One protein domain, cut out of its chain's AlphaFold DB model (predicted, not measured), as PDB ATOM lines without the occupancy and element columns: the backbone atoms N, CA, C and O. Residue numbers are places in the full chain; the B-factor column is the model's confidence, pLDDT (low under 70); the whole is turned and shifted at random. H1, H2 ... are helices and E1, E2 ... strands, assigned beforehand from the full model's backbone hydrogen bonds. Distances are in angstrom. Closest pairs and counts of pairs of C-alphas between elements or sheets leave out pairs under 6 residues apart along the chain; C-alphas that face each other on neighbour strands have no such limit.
ATOM      1  N   LEU A 142      80.092 -37.559 120.253       65.69
ATOM      2  CA  LEU A 142      78.671 -37.853 120.095       65.69
ATOM      3  C   LEU A 142      77.841 -36.572 120.220       65.69
ATOM      4  O   LEU A 142      76.994 -36.337 119.373       65.69
ATOM      5  N   SER A 143      78.137 -35.722 121.206       67.69
ATOM      6  CA  SER A 143      77.512 -34.405 121.368       67.69
ATOM      7  C   SER A 143      77.713 -33.533 120.129       67.69
ATOM      8  O   SER A 143      76.740 -33.048 119.567       67.69
ATOM      9  N   ALA A 144      78.940 -33.435 119.609       72.69
ATOM     10  CA  ALA A 144      79.208 -32.688 118.383       72.69
ATOM     11  C   ALA A 144      78.448 -33.245 117.165       72.69
ATOM     12  O   ALA A 144      77.948 -32.474 116.352       72.69
ATOM     13  N   ILE A 145      78.336 -34.573 117.033       74.00
ATOM     14  CA  ILE A 145      77.564 -35.211 115.954       74.00
ATOM     15  C   ILE A 145      76.066 -34.938 116.119       74.00
ATOM     16  O   ILE A 145      75.392 -34.666 115.130       74.00
ATOM     17  N   VAL A 146      75.545 -35.003 117.347       74.19
ATOM     18  CA  VAL A 146      74.133 -34.742 117.652       74.19
ATOM     19  C   VAL A 146      73.793 -33.274 117.416       74.19
ATOM     20  O   VAL A 146      72.819 -33.007 116.727       74.19
ATOM     21  N   GLU A 147      74.609 -32.336 117.900       78.88
ATOM     22  CA  GLU A 147      74.436 -30.901 117.648       78.88
ATOM     23  C   GLU A 147      74.435 -30.629 116.142       78.88
ATOM     24  O   GLU A 147      73.514 -30.016 115.608       78.88
ATOM     25  N   HIS A 148      75.407 -31.197 115.426       73.12
ATOM     26  CA  HIS A 148      75.486 -31.054 113.980       73.12
ATOM     27  C   HIS A 148      74.274 -31.653 113.254       73.12
ATOM     28  O   HIS A 148      73.769 -31.076 112.291       73.12
ATOM     29  N   PHE A 149      73.766 -32.793 113.723       73.75
ATOM     30  CA  PHE A 149      72.551 -33.402 113.193       73.75
ATOM     31  C   PHE A 149      71.308 -32.549 113.484       73.75
ATOM     32  O   PHE A 149      70.468 -32.370 112.603       73.75
ATOM     33  N   CYS A 150      71.199 -31.975 114.683       75.38
ATOM     34  CA  CYS A 150      70.124 -31.060 115.055       75.38
ATOM     35  C   CYS A 150      70.138 -29.791 114.195       75.38
ATOM     36  O   CYS A 150      69.086 -29.381 113.704       75.38
ATOM     37  N   GLU A 151      71.310 -29.207 113.940       77.44
ATOM     38  CA  GLU A 151      71.460 -28.076 113.021       77.44
ATOM     39  C   GLU A 151      70.970 -28.425 111.609       77.44
ATOM     40  O   GLU A 151      70.238 -27.651 110.989       77.44
ATOM     41  N   VAL A 152      71.340 -29.601 111.102       75.38
ATOM     42  CA  VAL A 152      70.945 -30.089 109.770       75.38
ATOM     43  C   VAL A 152      69.444 -30.326 109.689       75.38
ATOM     44  O   VAL A 152      68.806 -29.912 108.720       75.38
ATOM     45  N   GLN A 153      68.864 -30.932 110.722       73.31
ATOM     46  CA  GLN A 153      67.431 -31.172 110.815       73.31
ATOM     47  C   GLN A 153      66.647 -29.852 110.870       73.31
ATOM     48  O   GLN A 153      65.659 -29.705 110.153       73.31
ATOM     49  N   ALA A 154      67.119 -28.858 111.625       77.94
ATOM     50  CA  ALA A 154      66.507 -27.530 111.665       77.94
ATOM     51  C   ALA A 154      66.559 -26.822 110.297       77.94
ATOM     52  O   ALA A 154      65.583 -26.196 109.882       77.94
ATOM     53  N   VAL A 155      67.676 -26.947 109.569       75.19
ATOM     54  CA  VAL A 155      67.815 -26.408 108.203       75.19
ATOM     55  C   VAL A 155      66.846 -27.093 107.235       75.19
ATOM     56  O   VAL A 155      66.263 -26.417 106.385       75.19
ATOM     57  N   LYS A 156      66.650 -28.410 107.367       76.88
ATOM     58  CA  LYS A 156      65.690 -29.179 106.565       76.88
ATOM     59  C   LYS A 156      64.259 -28.704 106.798       76.88
ATOM     60  O   LYS A 156      63.539 -28.443 105.837       76.88
ATOM     61  N   ASP A 157      63.860 -28.581 108.057       77.69
ATOM     62  CA  ASP A 157      62.482 -28.246 108.412       77.69
ATOM     63  C   ASP A 157      62.138 -26.810 107.986       77.69
ATOM     64  O   ASP A 157      61.073 -26.567 107.419       77.69
ATOM     65  N   ASP A 158      63.069 -25.864 108.144       80.00
ATOM     66  CA  ASP A 158      62.890 -24.492 107.659       80.00
ATOM     67  C   ASP A 158      62.927 -24.405 106.115       80.00
ATOM     68  O   ASP A 158      62.170 -23.630 105.530       80.00
ATOM     69  N   MET A 159      63.699 -25.260 105.422       75.44
ATOM     70  CA  MET A 159      63.632 -25.385 103.954       75.44
ATOM     71  C   MET A 159      62.256 -25.803 103.473       75.44
ATOM     72  O   MET A 159      61.655 -25.128 102.639       75.44
ATOM     73  N   VAL A 160      61.779 -26.929 103.990       79.00
ATOM     74  CA  VAL A 160      60.496 -27.515 103.619       79.00
ATOM     75  C   VAL A 160      59.381 -26.515 103.880       79.00
ATOM     76  O   VAL A 160      58.605 -26.215 102.977       79.00
ATOM     77  N   ARG A 161      59.365 -25.914 105.073       79.62
ATOM     78  CA  ARG A 161      58.367 -24.919 105.454       79.62
ATOM     79  C   ARG A 161      58.377 -23.706 104.524       79.62
ATOM     80  O   ARG A 161      57.315 -23.266 104.100       79.62
ATOM     81  N   GLN A 162      59.545 -23.149 104.191       79.12
ATOM     82  CA  GLN A 162      59.629 -21.987 103.296       79.12
ATOM     83  C   GLN A 162      59.164 -22.318 101.874       79.12
ATOM     84  O   GLN A 162      58.428 -21.532 101.277       79.12
ATOM     85  N   VAL A 163      59.556 -23.482 101.348       79.19
ATOM     86  CA  VAL A 163      59.157 -23.929 100.007       79.19
ATOM     87  C   VAL A 163      57.653 -24.209  99.952       79.19
ATOM     88  O   VAL A 163      56.995 -23.746  99.022       79.19
ATOM     89  N   LEU A 164      57.084 -24.885 100.955       74.38
ATOM     90  CA  LEU A 164      55.646 -25.174 101.025       74.38
ATOM     91  C   LEU A 164      54.808 -23.902 101.217       74.38
ATOM     92  O   LEU A 164      53.830 -23.706 100.497       74.38
ATOM     93  N   LEU A 165      55.232 -22.975 102.087       77.06
ATOM     94  CA  LEU A 165      54.576 -21.669 102.233       77.06
ATOM     95  C   LEU A 165      54.582 -20.875 100.922       77.06
ATOM     96  O   LEU A 165      53.581 -20.250 100.568       77.06
ATOM     97  N   TYR A 166      55.695 -20.903 100.185       75.38
ATOM     98  CA  TYR A 166      55.791 -20.235  98.891       75.38
ATOM     99  C   TYR A 166      54.928 -20.911  97.817       75.38
ATOM    100  O   TYR A 166      54.326 -20.211  97.000       75.38
ATOM    101  N   LEU A 167      54.836 -22.244  97.814       74.81
ATOM    102  CA  LEU A 167      53.948 -22.997  96.920       74.81
ATOM    103  C   LEU A 167      52.480 -22.655  97.182       74.81
ATOM    104  O   LEU A 167      51.774 -22.269  96.248       74.81
ATOM    105  N   HIS A 168      52.060 -22.686  98.449       71.75
ATOM    106  CA  HIS A 168      50.693 -22.373  98.862       71.75
ATOM    107  C   HIS A 168      50.312 -20.917  98.548       71.75
ATOM    108  O   HIS A 168      49.208 -20.644  98.087       71.75
ATOM    109  N   HIS A 169      51.231 -19.963  98.736       72.50
ATOM    110  CA  HIS A 169      50.967 -18.549  98.447       72.50
ATOM    111  C   HIS A 169      50.915 -18.232  96.941       72.50
ATOM    112  O   HIS A 169      50.236 -17.293  96.533       72.50
ATOM    113  N   ASN A 170      51.626 -18.991  96.101       71.38
ATOM    114  CA  ASN A 170      51.704 -18.735  94.657       71.38
ATOM    115  C   ASN A 170      50.879 -19.711  93.801       71.38
ATOM    116  O   ASN A 170      51.027 -19.682  92.578       71.38
ATOM    117  N   ASN A 171      50.037 -20.563  94.408       70.88
ATOM    118  CA  ASN A 171      49.301 -21.646  93.728       70.88
ATOM    119  C   ASN A 171      50.205 -22.519  92.837       70.88
ATOM    120  O   ASN A 171      49.805 -22.959  91.758       70.88
ATOM    121  N   LYS A 172      51.450 -22.740  93.266       71.69
ATOM    122  CA  LYS A 172      52.384 -23.639  92.582       71.69
ATOM    123  C   LYS A 172      52.359 -24.994  93.265       71.69
ATOM    124  O   LYS A 172      52.072 -25.089  94.455       71.69
ATOM    125  N   THR A 173      52.675 -26.036  92.513       75.88
ATOM    126  CA  THR A 173      52.694 -27.416  93.014       75.88
ATOM    127  C   THR A 173      54.123 -27.940  93.100       75.88
ATOM    128  O   THR A 173      55.039 -27.393  92.479       75.88
ATOM    129  N   VAL A 174      54.336 -29.035  93.835       72.81
ATOM    130  CA  VAL A 174      55.643 -29.717  93.894       72.81
ATOM    131  C   VAL A 174      56.124 -30.136  92.493       72.81
ATOM    132  O   VAL A 174      57.324 -30.127  92.212       72.81
ATOM    133  N   ALA A 175      55.197 -30.371  91.558       75.88
ATOM    134  CA  ALA A 175      55.499 -30.633  90.151       75.88
ATOM    135  C   ALA A 175      56.168 -29.443  89.430       75.88
ATOM    136  O   ALA A 175      56.951 -29.650  88.501       75.88
ATOM    137  N   ASP A 176      55.919 -28.200  89.853       77.19
ATOM    138  CA  ASP A 176      56.568 -27.013  89.282       77.19
ATOM    139  C   ASP A 176      58.009 -26.857  89.773       77.19
ATOM    140  O   ASP A 176      58.880 -26.429  89.012       77.19
ATOM    141  N   VAL A 177      58.279 -27.272  91.015       77.25
ATOM    142  CA  VAL A 177      59.641 -27.386  91.553       77.25
ATOM    143  C   VAL A 177      60.392 -28.475  90.789       77.25
ATOM    144  O   VAL A 177      61.476 -28.221  90.273       77.25
ATOM    145  N   GLN A 178      59.781 -29.648  90.605       80.56
ATOM    146  CA  GLN A 178      60.364 -30.731  89.810       80.56
ATOM    147  C   GLN A 178      60.659 -30.301  88.366       80.56
ATOM    148  O   GLN A 178      61.726 -30.616  87.844       80.56
ATOM    149  N   ARG A 179      59.757 -29.548  87.723       79.94
ATOM    150  CA  ARG A 179      59.963 -29.029  86.362       79.94
ATOM    151  C   ARG A 179      61.113 -28.023  86.296       79.94
ATOM    152  O   ARG A 179      61.889 -28.065  85.347       79.94
ATOM    153  N   ALA A 180      61.242 -27.144  87.289       80.12
ATOM    154  CA  ALA A 180      62.342 -26.184  87.353       80.12
ATOM    155  C   ALA A 180      63.699 -26.863  87.596       80.12
ATOM    156  O   ALA A 180      64.694 -26.450  87.008       80.12
ATOM    157  N   LEU A 181      63.738 -27.926  88.407       79.44
ATOM    158  CA  LEU A 181      64.951 -28.721  88.603       79.44
ATOM    159  C   LEU A 181      65.296 -29.543  87.356       79.44
ATOM    160  O   LEU A 181      66.451 -29.543  86.954       79.44
ATOM    161  N   ALA A 182      64.315 -30.150  86.683       80.19
ATOM    162  CA  ALA A 182      64.543 -30.860  85.420       80.19
ATOM    163  C   ALA A 182      65.031 -29.926  84.295       80.19
ATOM    164  O   ALA A 182      65.847 -30.316  83.468       80.19
ATOM    165  N   ALA A 183      64.563 -28.674  84.269       80.75
ATOM    166  CA  ALA A 183      65.070 -27.665  83.342       80.75
ATOM    167  C   ALA A 183      66.500 -27.208  83.686       80.75
ATOM    168  O   ALA A 183      67.244 -26.819  82.789       80.75
ATOM    169  N   ALA A 184      66.885 -27.231  84.965       78.81
ATOM    170  CA  ALA A 184      68.254 -26.947  85.386       78.81
ATOM    171  C   ALA A 184      69.203 -28.108  85.038       78.81
ATOM    172  O   ALA A 184      70.268 -27.853  84.494       78.81
ATOM    173  N   ASP A 185      68.769 -29.352  85.256       79.62
ATOM    174  CA  ASP A 185      69.472 -30.592  84.883       79.62
ATOM    175  C   ASP A 185      69.701 -30.697  83.363       79.62
ATOM    176  O   ASP A 185      70.779 -31.051  82.902       79.62
ATOM    177  N   ALA A 186      68.718 -30.290  82.552       75.81
ATOM    178  CA  ALA A 186      68.847 -30.269  81.091       75.81
ATOM    179  C   ALA A 186      69.859 -29.235  80.555       75.81
ATOM    180  O   ALA A 186      70.256 -29.326  79.395       75.81
ATOM    181  N   ASN A 187      70.236 -28.242  81.367       74.69
ATOM    182  CA  ASN A 187      71.213 -27.208  81.018       74.69
ATOM    183  C   ASN A 187      72.599 -27.465  81.640       74.69
ATOM    184  O   ASN A 187      73.475 -26.611  81.496       74.69
ATOM    185  N   ASP A 188      72.782 -28.585  82.344       75.69
ATOM    186  CA  ASP A 188      74.048 -28.969  82.971       75.69
ATOM    187  C   ASP A 188      74.993 -29.662  81.966       75.69
ATOM    188  O   ASP A 188      74.577 -30.103  80.889       75.69
ATOM    189  N   ASP A 189      76.274 -29.773  82.325       68.31
ATOM    190  CA  ASP A 189      77.344 -30.360  81.505       68.31
ATOM    191  C   ASP A 189      77.032 -31.812  81.088       68.31
ATOM    192  O   ASP A 189      77.468 -32.275  80.028       68.31
ATOM    193  N   VAL A 190      76.246 -32.527  81.902       69.06
ATOM    194  CA  VAL A 190      75.720 -33.867  81.616       69.06
ATOM    195  C   VAL A 190      74.192 -33.837  81.664       69.06
ATOM    196  O   VAL A 190      73.570 -34.201  82.655       69.06
ATOM    197  N   ALA A 191      73.571 -33.412  80.564       72.06
ATOM    198  CA  ALA A 191      72.119 -33.295  80.489       72.06
ATOM    199  C   ALA A 191      71.394 -34.630  80.771       72.06
ATOM    200  O   ALA A 191      71.593 -35.620  80.056       72.06
ATOM    201  N   GLY A 192      70.481 -34.631  81.748       66.94
ATOM    202  CA  GLY A 192      69.540 -35.730  81.985       66.94
ATOM    203  C   GLY A 192      70.052 -36.870  82.868       66.94
ATOM    204  O   GLY A 192      69.460 -37.953  82.839       66.94
ATOM    205  N   ASP A 193      71.144 -36.688  83.614       74.69
ATOM    206  CA  ASP A 193      71.701 -37.732  84.483       74.69
ATOM    207  C   ASP A 193      71.035 -37.802  85.873       74.69
ATOM    208  O   ASP A 193      71.237 -38.774  86.615       74.69
ATOM    209  N   GLY A 194      70.187 -36.822  86.206       75.06
ATOM    210  CA  GLY A 194      69.479 -36.769  87.479       75.06
ATOM    211  C   GLY A 194      70.279 -36.111  88.606       75.06
ATOM    212  O   GLY A 194      69.845 -36.183  89.766       75.06
ATOM    213  N   TYR A 195      71.441 -35.530  88.299       80.19
ATOM    214  CA  TYR A 195      72.362 -34.914  89.239       80.19
ATOM    215  C   TYR A 195      72.517 -33.424  88.943       80.19
ATOM    216  O   TYR A 195      72.801 -33.013  87.834       80.19
ATOM    217  N   ILE A 196      72.377 -32.601  89.982       81.06
ATOM    218  CA  ILE A 196      72.509 -31.147  89.867       81.06
ATOM    219  C   ILE A 196      73.559 -30.663  90.861       81.06
ATOM    220  O   ILE A 196      73.593 -31.107  92.016       81.06
ATOM    221  N   ASP A 197      74.395 -29.721  90.436       83.12
ATOM    222  CA  ASP A 197      75.357 -29.053  91.309       83.12
ATOM    223  C   ASP A 197      74.691 -28.303  92.478       83.12
ATOM    224  O   ASP A 197      73.654 -27.644  92.337       83.12
ATOM    225  N   MET A 198      75.328 -28.330  93.657       77.62
ATOM    226  CA  MET A 198      74.765 -27.720  94.876       77.62
ATOM    227  C   MET A 198      74.441 -26.226  94.706       77.62
ATOM    228  O   MET A 198      73.431 -25.737  95.219       77.62
ATOM    229  N   ASP A 199      75.297 -25.479  94.007       78.75
ATOM    230  CA  ASP A 199      75.118 -24.036  93.820       78.75
ATOM    231  C   ASP A 199      73.956 -23.727  92.848       78.75
ATOM    232  O   ASP A 199      73.210 -22.766  93.076       78.75
ATOM    233  N   VAL A 200      73.727 -24.579  91.839       80.56
ATOM    234  CA  VAL A 200      72.584 -24.487  90.913       80.56
ATOM    235  C   VAL A 200      71.287 -24.845  91.635       80.56
ATOM    236  O   VAL A 200      70.324 -24.077  91.584       80.56
ATOM    237  N   LEU A 201      71.285 -25.937  92.405       79.12
ATOM    238  CA  LEU A 201      70.140 -26.359  93.213       79.12
ATOM    239  C   LEU A 201      69.697 -25.261  94.187       79.12
ATOM    240  O   LEU A 201      68.516 -24.922  94.285       79.12
ATOM    241  N   ARG A 202      70.661 -24.641  94.869       79.38
ATOM    242  CA  ARG A 202      70.437 -23.478  95.732       79.38
ATOM    243  C   ARG A 202      69.832 -22.305  94.959       79.38
ATOM    244  O   ARG A 202      68.959 -21.616  95.486       79.38
ATOM    245  N   GLY A 203      70.310 -22.047  93.741       79.62
ATOM    246  CA  GLY A 203      69.790 -21.003  92.860       79.62
ATOM    247  C   GLY A 203      68.321 -21.221  92.503       79.62
ATOM    248  O   GLY A 203      67.528 -20.286  92.610       79.62
ATOM    249  N   VAL A 204      67.949 -22.455  92.159       79.81
ATOM    250  CA  VAL A 204      66.562 -22.837  91.862       79.81
ATOM    251  C   VAL A 204      65.693 -22.714  93.112       79.81
ATOM    252  O   VAL A 204      64.680 -22.022  93.078       79.81
ATOM    253  N   LEU A 205      66.121 -23.265  94.252       77.00
ATOM    254  CA  LEU A 205      65.388 -23.155  95.520       77.00
ATOM    255  C   LEU A 205      65.168 -21.694  95.945       77.00
ATOM    256  O   LEU A 205      64.097 -21.346  96.443       77.00
ATOM    257  N   LYS A 206      66.131 -20.803  95.679       80.62
ATOM    258  CA  LYS A 206      65.991 -19.364  95.942       80.62
ATOM    259  C   LYS A 206      64.850 -18.713  95.156       80.62
ATOM    260  O   LYS A 206      64.239 -17.772  95.656       80.62
ATOM    261  N   GLN A 207      64.531 -19.213  93.960       75.38
ATOM    262  CA  GLN A 207      63.378 -18.749  93.172       75.38
ATOM    263  C   GLN A 207      62.036 -19.201  93.771       75.38
ATOM    264  O   GLN A 207      61.002 -18.587  93.502       75.38
ATOM    265  N   PHE A 208      62.060 -20.235  94.616       69.00
ATOM    266  CA  PHE A 208      60.910 -20.761  95.352       69.00
ATOM    267  C   PHE A 208      60.865 -20.287  96.815       69.00
ATOM    268  O   PHE A 208      60.290 -20.949  97.670       69.00
ATOM    269  N   GLY A 209      61.471 -19.132  97.116       62.94
ATOM    270  CA  GLY A 209      61.370 -18.481  98.428       62.94
ATOM    271  C   GLY A 209      62.408 -18.916  99.467       62.94
ATOM    272  O   GLY A 209      62.420 -18.370 100.567       62.94
ATOM    273  N   TYR A 210      63.322 -19.828  99.128       66.38
ATOM    274  CA  TYR A 210      64.331 -20.345 100.054       66.38
ATOM    275  C   TYR A 210      65.557 -19.420 100.172       66.38
ATOM    276  O   TYR A 210      66.287 -19.199  99.201       66.38
ATOM    277  N   ARG A 211      65.848 -18.879 101.364       62.69
ATOM    278  CA  ARG A 211      66.962 -17.922 101.549       62.69
ATOM    279  C   ARG A 211      67.933 -18.342 102.650       62.69
ATOM    280  O   ARG A 211      67.977 -17.735 103.712       62.69
ATOM    281  N   PHE A 212      68.790 -19.323 102.360       66.50
ATOM    282  CA  PHE A 212      69.808 -19.788 103.315       66.50
ATOM    283  C   PHE A 212      71.230 -19.250 103.082       66.50
ATOM    284  O   PHE A 212      71.603 -18.897 101.954       66.50
ATOM    285  N   PRO A 213      72.089 -19.253 104.123       70.69
ATOM    286  CA  PRO A 213      73.542 -19.116 103.993       70.69
ATOM    287  C   PRO A 213      74.165 -20.323 103.268       70.69
ATOM    288  O   PRO A 213      73.781 -21.462 103.523       70.69
ATOM    289  N   ARG A 214      75.155 -20.094 102.389       71.19
ATOM    290  CA  ARG A 214      75.786 -21.147 101.556       71.19
ATOM    291  C   ARG A 214      76.335 -22.307 102.388       71.19
ATOM    292  O   ARG A 214      76.127 -23.458 102.035       71.19
ATOM    293  N   GLN A 215      76.980 -21.998 103.510       69.69
ATOM    294  CA  GLN A 215      77.596 -22.996 104.386       69.69
ATOM    295  C   GLN A 215      76.572 -23.973 104.976       69.69
ATOM    296  O   GLN A 215      76.777 -25.177 104.898       69.69
ATOM    297  N   LYS A 216      75.438 -23.472 105.481       69.75
ATOM    298  CA  LYS A 216      74.384 -24.320 106.063       69.75
ATOM    299  C   LYS A 216      73.756 -25.250 105.025       69.75
ATOM    300  O   LYS A 216      73.506 -26.409 105.322       69.75
ATOM    301  N   PHE A 217      73.565 -24.754 103.801       73.00
ATOM    302  CA  PHE A 217      73.032 -25.548 102.695       73.00
ATOM    303  C   PHE A 217      73.995 -26.658 102.256       73.00
ATOM    304  O   PHE A 217      73.580 -27.800 102.105       73.00
ATOM    305  N   VAL A 218      75.287 -26.348 102.108       74.12
ATOM    306  CA  VAL A 218      76.309 -27.340 101.728       74.12
ATOM    307  C   VAL A 218      76.438 -28.435 102.789       74.12
ATOM    308  O   VAL A 218      76.513 -29.615 102.450       74.12
ATOM    309  N   THR A 219      76.424 -28.064 104.070       71.44
ATOM    310  CA  THR A 219      76.428 -29.020 105.184       71.44
ATOM    311  C   THR A 219      75.180 -29.902 105.174       71.44
ATOM    312  O   THR A 219      75.302 -31.121 105.233       71.44
ATOM    313  N   PHE A 220      73.993 -29.300 105.039       74.31
ATOM    314  CA  PHE A 220      72.724 -30.025 104.948       74.31
ATOM    315  C   PHE A 220      72.738 -31.047 103.808       74.31
ATOM    316  O   PHE A 220      72.465 -32.225 104.025       74.31
ATOM    317  N   VAL A 221      73.120 -30.609 102.610       72.31
ATOM    318  CA  VAL A 221      73.150 -31.460 101.423       72.31
ATOM    319  C   VAL A 221      74.071 -32.662 101.614       72.31
ATOM    320  O   VAL A 221      73.688 -33.776 101.279       72.31
ATOM    321  N   ARG A 222      75.277 -32.446 102.146       71.00
ATOM    322  CA  ARG A 222      76.274 -33.510 102.329       71.00
ATOM    323  C   ARG A 222      75.857 -34.582 103.330       71.00
ATOM    324  O   ARG A 222      76.405 -35.676 103.290       71.00
ATOM    325  N   LEU A 223      74.960 -34.249 104.252       66.81
ATOM    326  CA  LEU A 223      74.501 -35.159 105.300       66.81
ATOM    327  C   LEU A 223      73.188 -35.839 104.937       66.81
ATOM    328  O   LEU A 223      72.975 -36.988 105.312       66.81
ATOM    329  N   GLN A 224      72.316 -35.137 104.214       67.44
ATOM    330  CA  GLN A 224      71.002 -35.644 103.844       67.44
ATOM    331  C   GLN A 224      71.018 -36.439 102.534       67.44
ATOM    332  O   GLN A 224      70.198 -37.343 102.368       67.44
ATOM    333  N   PHE A 225      71.927 -36.111 101.612       67.50
ATOM    334  CA  PHE A 225      72.010 -36.730 100.294       67.50
ATOM    335  C   PHE A 225      73.370 -37.389 100.083       67.50
ATOM    336  O   PHE A 225      74.401 -36.882 100.526       67.50
ATOM    337  N   ASP A 226      73.370 -38.507  99.358       60.81
ATOM    338  CA  ASP A 226      74.593 -39.185  98.932       60.81
ATOM    339  C   ASP A 226      75.258 -38.358  97.818       60.81
ATOM    340  O   ASP A 226      75.014 -38.535  96.621       60.81
ATOM    341  N   ALA A 227      76.005 -37.333  98.230       63.47
ATOM    342  CA  ALA A 227      76.625 -36.373  97.331       63.47
ATOM    343  C   ALA A 227      77.863 -36.990  96.662       63.47
ATOM    344  O   ALA A 227      78.853 -37.316  97.323       63.47
ATOM    345  N   LYS A 228      77.859 -37.071  95.327       60.25
ATOM    346  CA  LYS A 228      79.055 -37.406  94.542       60.25
ATOM    347  C   LYS A 228      79.860 -36.131  94.294       60.25
ATOM    348  O   LYS A 228      79.801 -35.524  93.233       60.25
ATOM    349  N   GLY A 229      80.619 -35.695  95.297       69.69
ATOM    350  CA  GLY A 229      81.413 -34.467  95.193       69.69
ATOM    351  C   GLY A 229      80.549 -33.207  95.324       69.69
ATOM    352  O   GLY A 229      80.145 -32.877  96.440       69.69
ATOM    353  N   THR A 230      80.319 -32.489  94.219       68.88
ATOM    354  CA  THR A 230      79.488 -31.265  94.158       68.88
ATOM    355  C   THR A 230      78.081 -31.508  93.621       68.88
ATOM    356  O   THR A 230      77.226 -30.637  93.775       68.88
ATOM    357  N   THR A 231      77.810 -32.690  93.065       73.00
ATOM    358  CA  THR A 231      76.523 -33.000  92.449       73.00
ATOM    359  C   THR A 231      75.630 -33.822  93.376       73.00
ATOM    360  O   THR A 231      76.086 -34.659  94.165       73.00
ATOM    361  N   ILE A 232      74.327 -33.550  93.313       77.94
ATOM    362  CA  ILE A 232      73.305 -34.111  94.199       77.94
ATOM    363  C   ILE A 232      72.178 -34.668  93.346       77.94
ATOM    364  O   ILE A 232      71.710 -34.005  92.423       77.94
ATOM    365  N   ARG A 233      71.674 -35.847  93.706       80.12
ATOM    366  CA  ARG A 233      70.478 -36.393  93.074       80.12
ATOM    367  C   ARG A 233      69.242 -35.608  93.506       80.12
ATOM    368  O   ARG A 233      68.816 -35.688  94.658       80.12
ATOM    369  N   TYR A 234      68.608 -34.892  92.580       76.00
ATOM    370  CA  TYR A 234      67.440 -34.080  92.929       76.00
ATOM    371  C   TYR A 234      66.176 -34.903  93.225       76.00
ATOM    372  O   TYR A 234      65.254 -34.400  93.866       76.00
ATOM    373  N   ALA A 235      66.123 -36.174  92.809       76.88
ATOM    374  CA  ALA A 235      65.009 -37.075  93.117       76.88
ATOM    375  C   ALA A 235      64.797 -37.258  94.633       76.88
ATOM    376  O   ALA A 235      63.657 -37.340  95.091       76.88
ATOM    377  N   ASP A 236      65.881 -37.257  95.412       78.25
ATOM    378  CA  ASP A 236      65.817 -37.414  96.865       78.25
ATOM    379  C   ASP A 236      65.208 -36.168  97.532       78.25
ATOM    380  O   ASP A 236      64.452 -36.278  98.499       78.25
ATOM    381  N   LEU A 237      65.465 -34.978  96.979       76.31
ATOM    382  CA  LEU A 237      64.854 -33.728  97.431       76.31
ATOM    383  C   LEU A 237      63.349 -33.690  97.132       76.31
ATOM    384  O   LEU A 237      62.566 -33.267  97.981       76.31
ATOM    385  N   ILE A 238      62.936 -34.148  95.947       78.12
ATOM    386  CA  ILE A 238      61.515 -34.226  95.578       78.12
ATOM    387  C   ILE A 238      60.780 -35.228  96.472       78.12
ATOM    388  O   ILE A 238      59.674 -34.947  96.929       78.12
ATOM    389  N   LYS A 239      61.404 -36.368  96.782       80.81
ATOM    390  CA  LYS A 239      60.847 -37.344  97.723       80.81
ATOM    391  C   LYS A 239      60.647 -36.738  99.115       80.81
ATOM    392  O   LYS A 239      59.569 -36.883  99.678       80.81
ATOM    393  N   LEU A 240      61.640 -36.008  99.621       78.19
ATOM    394  CA  LEU A 240      61.567 -35.309 100.906       78.19
ATOM    395  C   LEU A 240      60.433 -34.272 100.926       78.19
ATOM    396  O   LEU A 240      59.701 -34.179 101.910       78.19
ATOM    397  N   LEU A 241      60.248 -33.527  99.833       76.75
ATOM    398  CA  LEU A 241      59.181 -32.532  99.725       76.75
ATOM    399  C   LEU A 241      57.784 -33.176  99.640       76.75
ATOM    400  O   LEU A 241      56.867 -32.697 100.297       76.75
ATOM    401  N   ASN A 242      57.637 -34.291  98.915       78.31
ATOM    402  CA  ASN A 242      56.385 -35.062  98.849       78.31
ATOM    403  C   ASN A 242      56.021 -35.705 100.199       78.31
ATOM    404  O   ASN A 242      54.852 -35.727 100.591       78.31
ATOM    405  N   GLU A 243      57.012 -36.237 100.922       77.19
ATOM    406  CA  GLU A 243      56.818 -36.772 102.274       77.19
ATOM    407  C   GLU A 243      56.363 -35.671 103.236       77.19
ATOM    408  O   GLU A 243      55.454 -35.892 104.034       77.19
ATOM    409  N   ALA A 244      56.940 -34.472 103.128       71.38
ATOM    410  CA  ALA A 244      56.541 -33.329 103.937       71.38
ATOM    411  C   ALA A 244      55.140 -32.797 103.602       71.38
ATOM    412  O   ALA A 244      54.363 -32.559 104.522       71.38
ATOM    413  N   GLU A 245      54.796 -32.668 102.318       68.94
ATOM    414  CA  GLU A 245      53.450 -32.277 101.873       68.94
ATOM    415  C   GLU A 245      52.397 -33.264 102.403       68.94
ATOM    416  O   GLU A 245      51.391 -32.862 102.987       68.94
ATOM    417  N   SER A 246      52.677 -34.569 102.317       66.44
ATOM    418  CA  SER A 246      51.803 -35.617 102.863       66.44
ATOM    419  C   SER A 246      51.638 -35.512 104.387       66.44
ATOM    420  O   SER A 246      50.569 -35.802 104.927       66.44
ATOM    421  N   ASN A 247      52.688 -35.094 105.098       65.06
ATOM    422  CA  ASN A 247      52.670 -34.967 106.554       65.06
ATOM    423  C   ASN A 247      51.932 -33.700 107.026       65.06
ATOM    424  O   ASN A 247      51.222 -33.756 108.032       65.06
ATOM    425  N   GLU A 248      52.041 -32.585 106.293       59.50
ATOM    426  CA  GLU A 248      51.262 -31.360 106.542       59.50
ATOM    427  C   GLU A 248      49.762 -31.585 106.297       59.50
ATOM    428  O   GLU A 248      48.935 -31.181 107.115       59.50
ATOM    429  N   VAL A 249      49.391 -32.319 105.242       57.31
ATOM    430  CA  VAL A 249      47.987 -32.691 104.988       57.31
ATOM    431  C   VAL A 249      47.431 -33.557 106.126       57.31
ATOM    432  O   VAL A 249      46.330 -33.300 106.612       57.31
ATOM    433  N   ASN A 250      48.200 -34.525 106.636       53.16
ATOM    434  CA  ASN A 250      47.772 -35.375 107.756       53.16
ATOM    435  C   ASN A 250      47.651 -34.623 109.095       53.16
ATOM    436  O   ASN A 250      46.761 -34.926 109.897       53.16
ATOM    437  N   THR A 251      48.518 -33.636 109.349       53.91
ATOM    438  CA  THR A 251      48.441 -32.803 110.564       53.91
ATOM    439  C   THR A 251      47.287 -31.804 110.507       53.91
ATOM    440  O   THR A 251      46.627 -31.596 111.525       53.91
ATOM    441  N   LEU A 252      46.968 -31.254 109.333       48.19
ATOM    442  CA  LEU A 252      45.787 -30.409 109.145       48.19
ATOM    443  C   LEU A 252      44.479 -31.218 109.199       48.19
ATOM    444  O   LEU A 252      43.514 -30.758 109.802       48.19
ATOM    445  N   GLN A 253      44.453 -32.447 108.673       47.69
ATOM    446  CA  GLN A 253      43.285 -33.331 108.774       47.69
ATOM    447  C   GLN A 253      43.013 -33.760 110.229       47.69
ATOM    448  O   GLN A 253      41.862 -33.815 110.654       47.69
ATOM    449  N   SER A 254      44.068 -33.988 111.021       45.09
ATOM    450  CA  SER A 254      43.959 -34.326 112.451       45.09
ATOM    451  C   SER A 254      43.564 -33.130 113.333       45.09
ATOM    452  O   SER A 254      43.011 -33.326 114.411       45.09
ATOM    453  N   ALA A 255      43.809 -31.891 112.890       43.38
ATOM    454  CA  ALA A 255      43.351 -30.683 113.584       43.38
ATOM    455  C   ALA A 255      41.866 -30.355 113.320       43.38
ATOM    456  O   ALA A 255      41.256 -29.618 114.095       43.38
TER     457      ALA A 255
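Overview. This is residues 142 to 255 of the 268 residues of an uncharacterized protein of Aphanomyces euteiches (UniProt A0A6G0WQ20). Two long helices, H1 and H5, cross nearly at right angles, and on one side of H1 a cluster of three shorter helices, H2, H3 and H4, gathers with a tiny two-stranded sheet, E1 and E2. H5 starts beside this sheet, passes H1 and sticks out beyond it with residues 249 to 255, while residues 142 to 147 of H1 stick out as a second arm. The printed part has 114 residues, and its named elements run H1, H2, E1, H3, H4, E2, H5, five helices and two antiparallel strands in the order E1 - E2; the class is mostly helix. The whole is compact, with a radius of gyration of the C-alphas of 14.5 A, but flat, spanning 47 by 42 by 20 A.

Along the chain. The sheet is made of E1, residues 195 to 197, and E2, residues 231 to 233. H3, residues 198 to 207, directly follows E1, and H5, residues 234 to 255, directly follows E2; H5 is 31.9 A long and ends at C-alpha 255 at (43.351, -30.683, 113.584). H1, residues 142 to 170, is the longest at 41.7 A and begins at C-alpha 142 at (78.671, -37.853, 120.095). H2 holds residues 174 to 185 and H4 residues 214 to 224.

Arrangement. E1 and E2 are antiparallel at 140 degrees, with N 196 and O 232 at 2.9 A and N 232 and O 196 at 2.9 A, both within hydrogen-bond range. The closest C-alphas of H2 and E1, those of Asp 185 and Ile 196, are 5.9 A apart. With residues 180 to 184 alone, H2 touches H3 at a steep tilt of 43 degrees, opposite ways; their closest C-alphas, Leu 181 and Val 204, are 6.9 A apart. H2 also touches H5, through residues 234 to 242 of H5 alone, at a shallow tilt of 11 degrees, opposite ways, closest at the C-alphas of Gln 178 and Ile 238, 6.8 A. H3 and H4 only just touch, with 3 pairs of C-alphas within 8 A, the closest being Met 198 and Val 218 at 7.0 A. H4 touches H1, at residues 152 to 156 of H1 alone, about perpendicular at 75 degrees, with the C-alphas of Val 152 and Phe 220 closest at 5.1 A. H1 and H5 only just touch, with 3 pairs within 8 A, about perpendicular at 76 degrees; their closest C-alphas, Val 160 and Leu 241, are 6.5 A apart. H4 and H5 are apart. In H1, H2, H3, H4 and H5 every O i to N i+4 pair is within hydrogen-bond range.

Size, cuts and confidence. The C-alphas farthest apart are those of Asp 189 and Ala 255, at 46.7 A. The printed part has no cut, and no link is long. The mean pLDDT of the printed part is 72.7; 31 residues are under 70, among them 223 to 230 and 245 to 255.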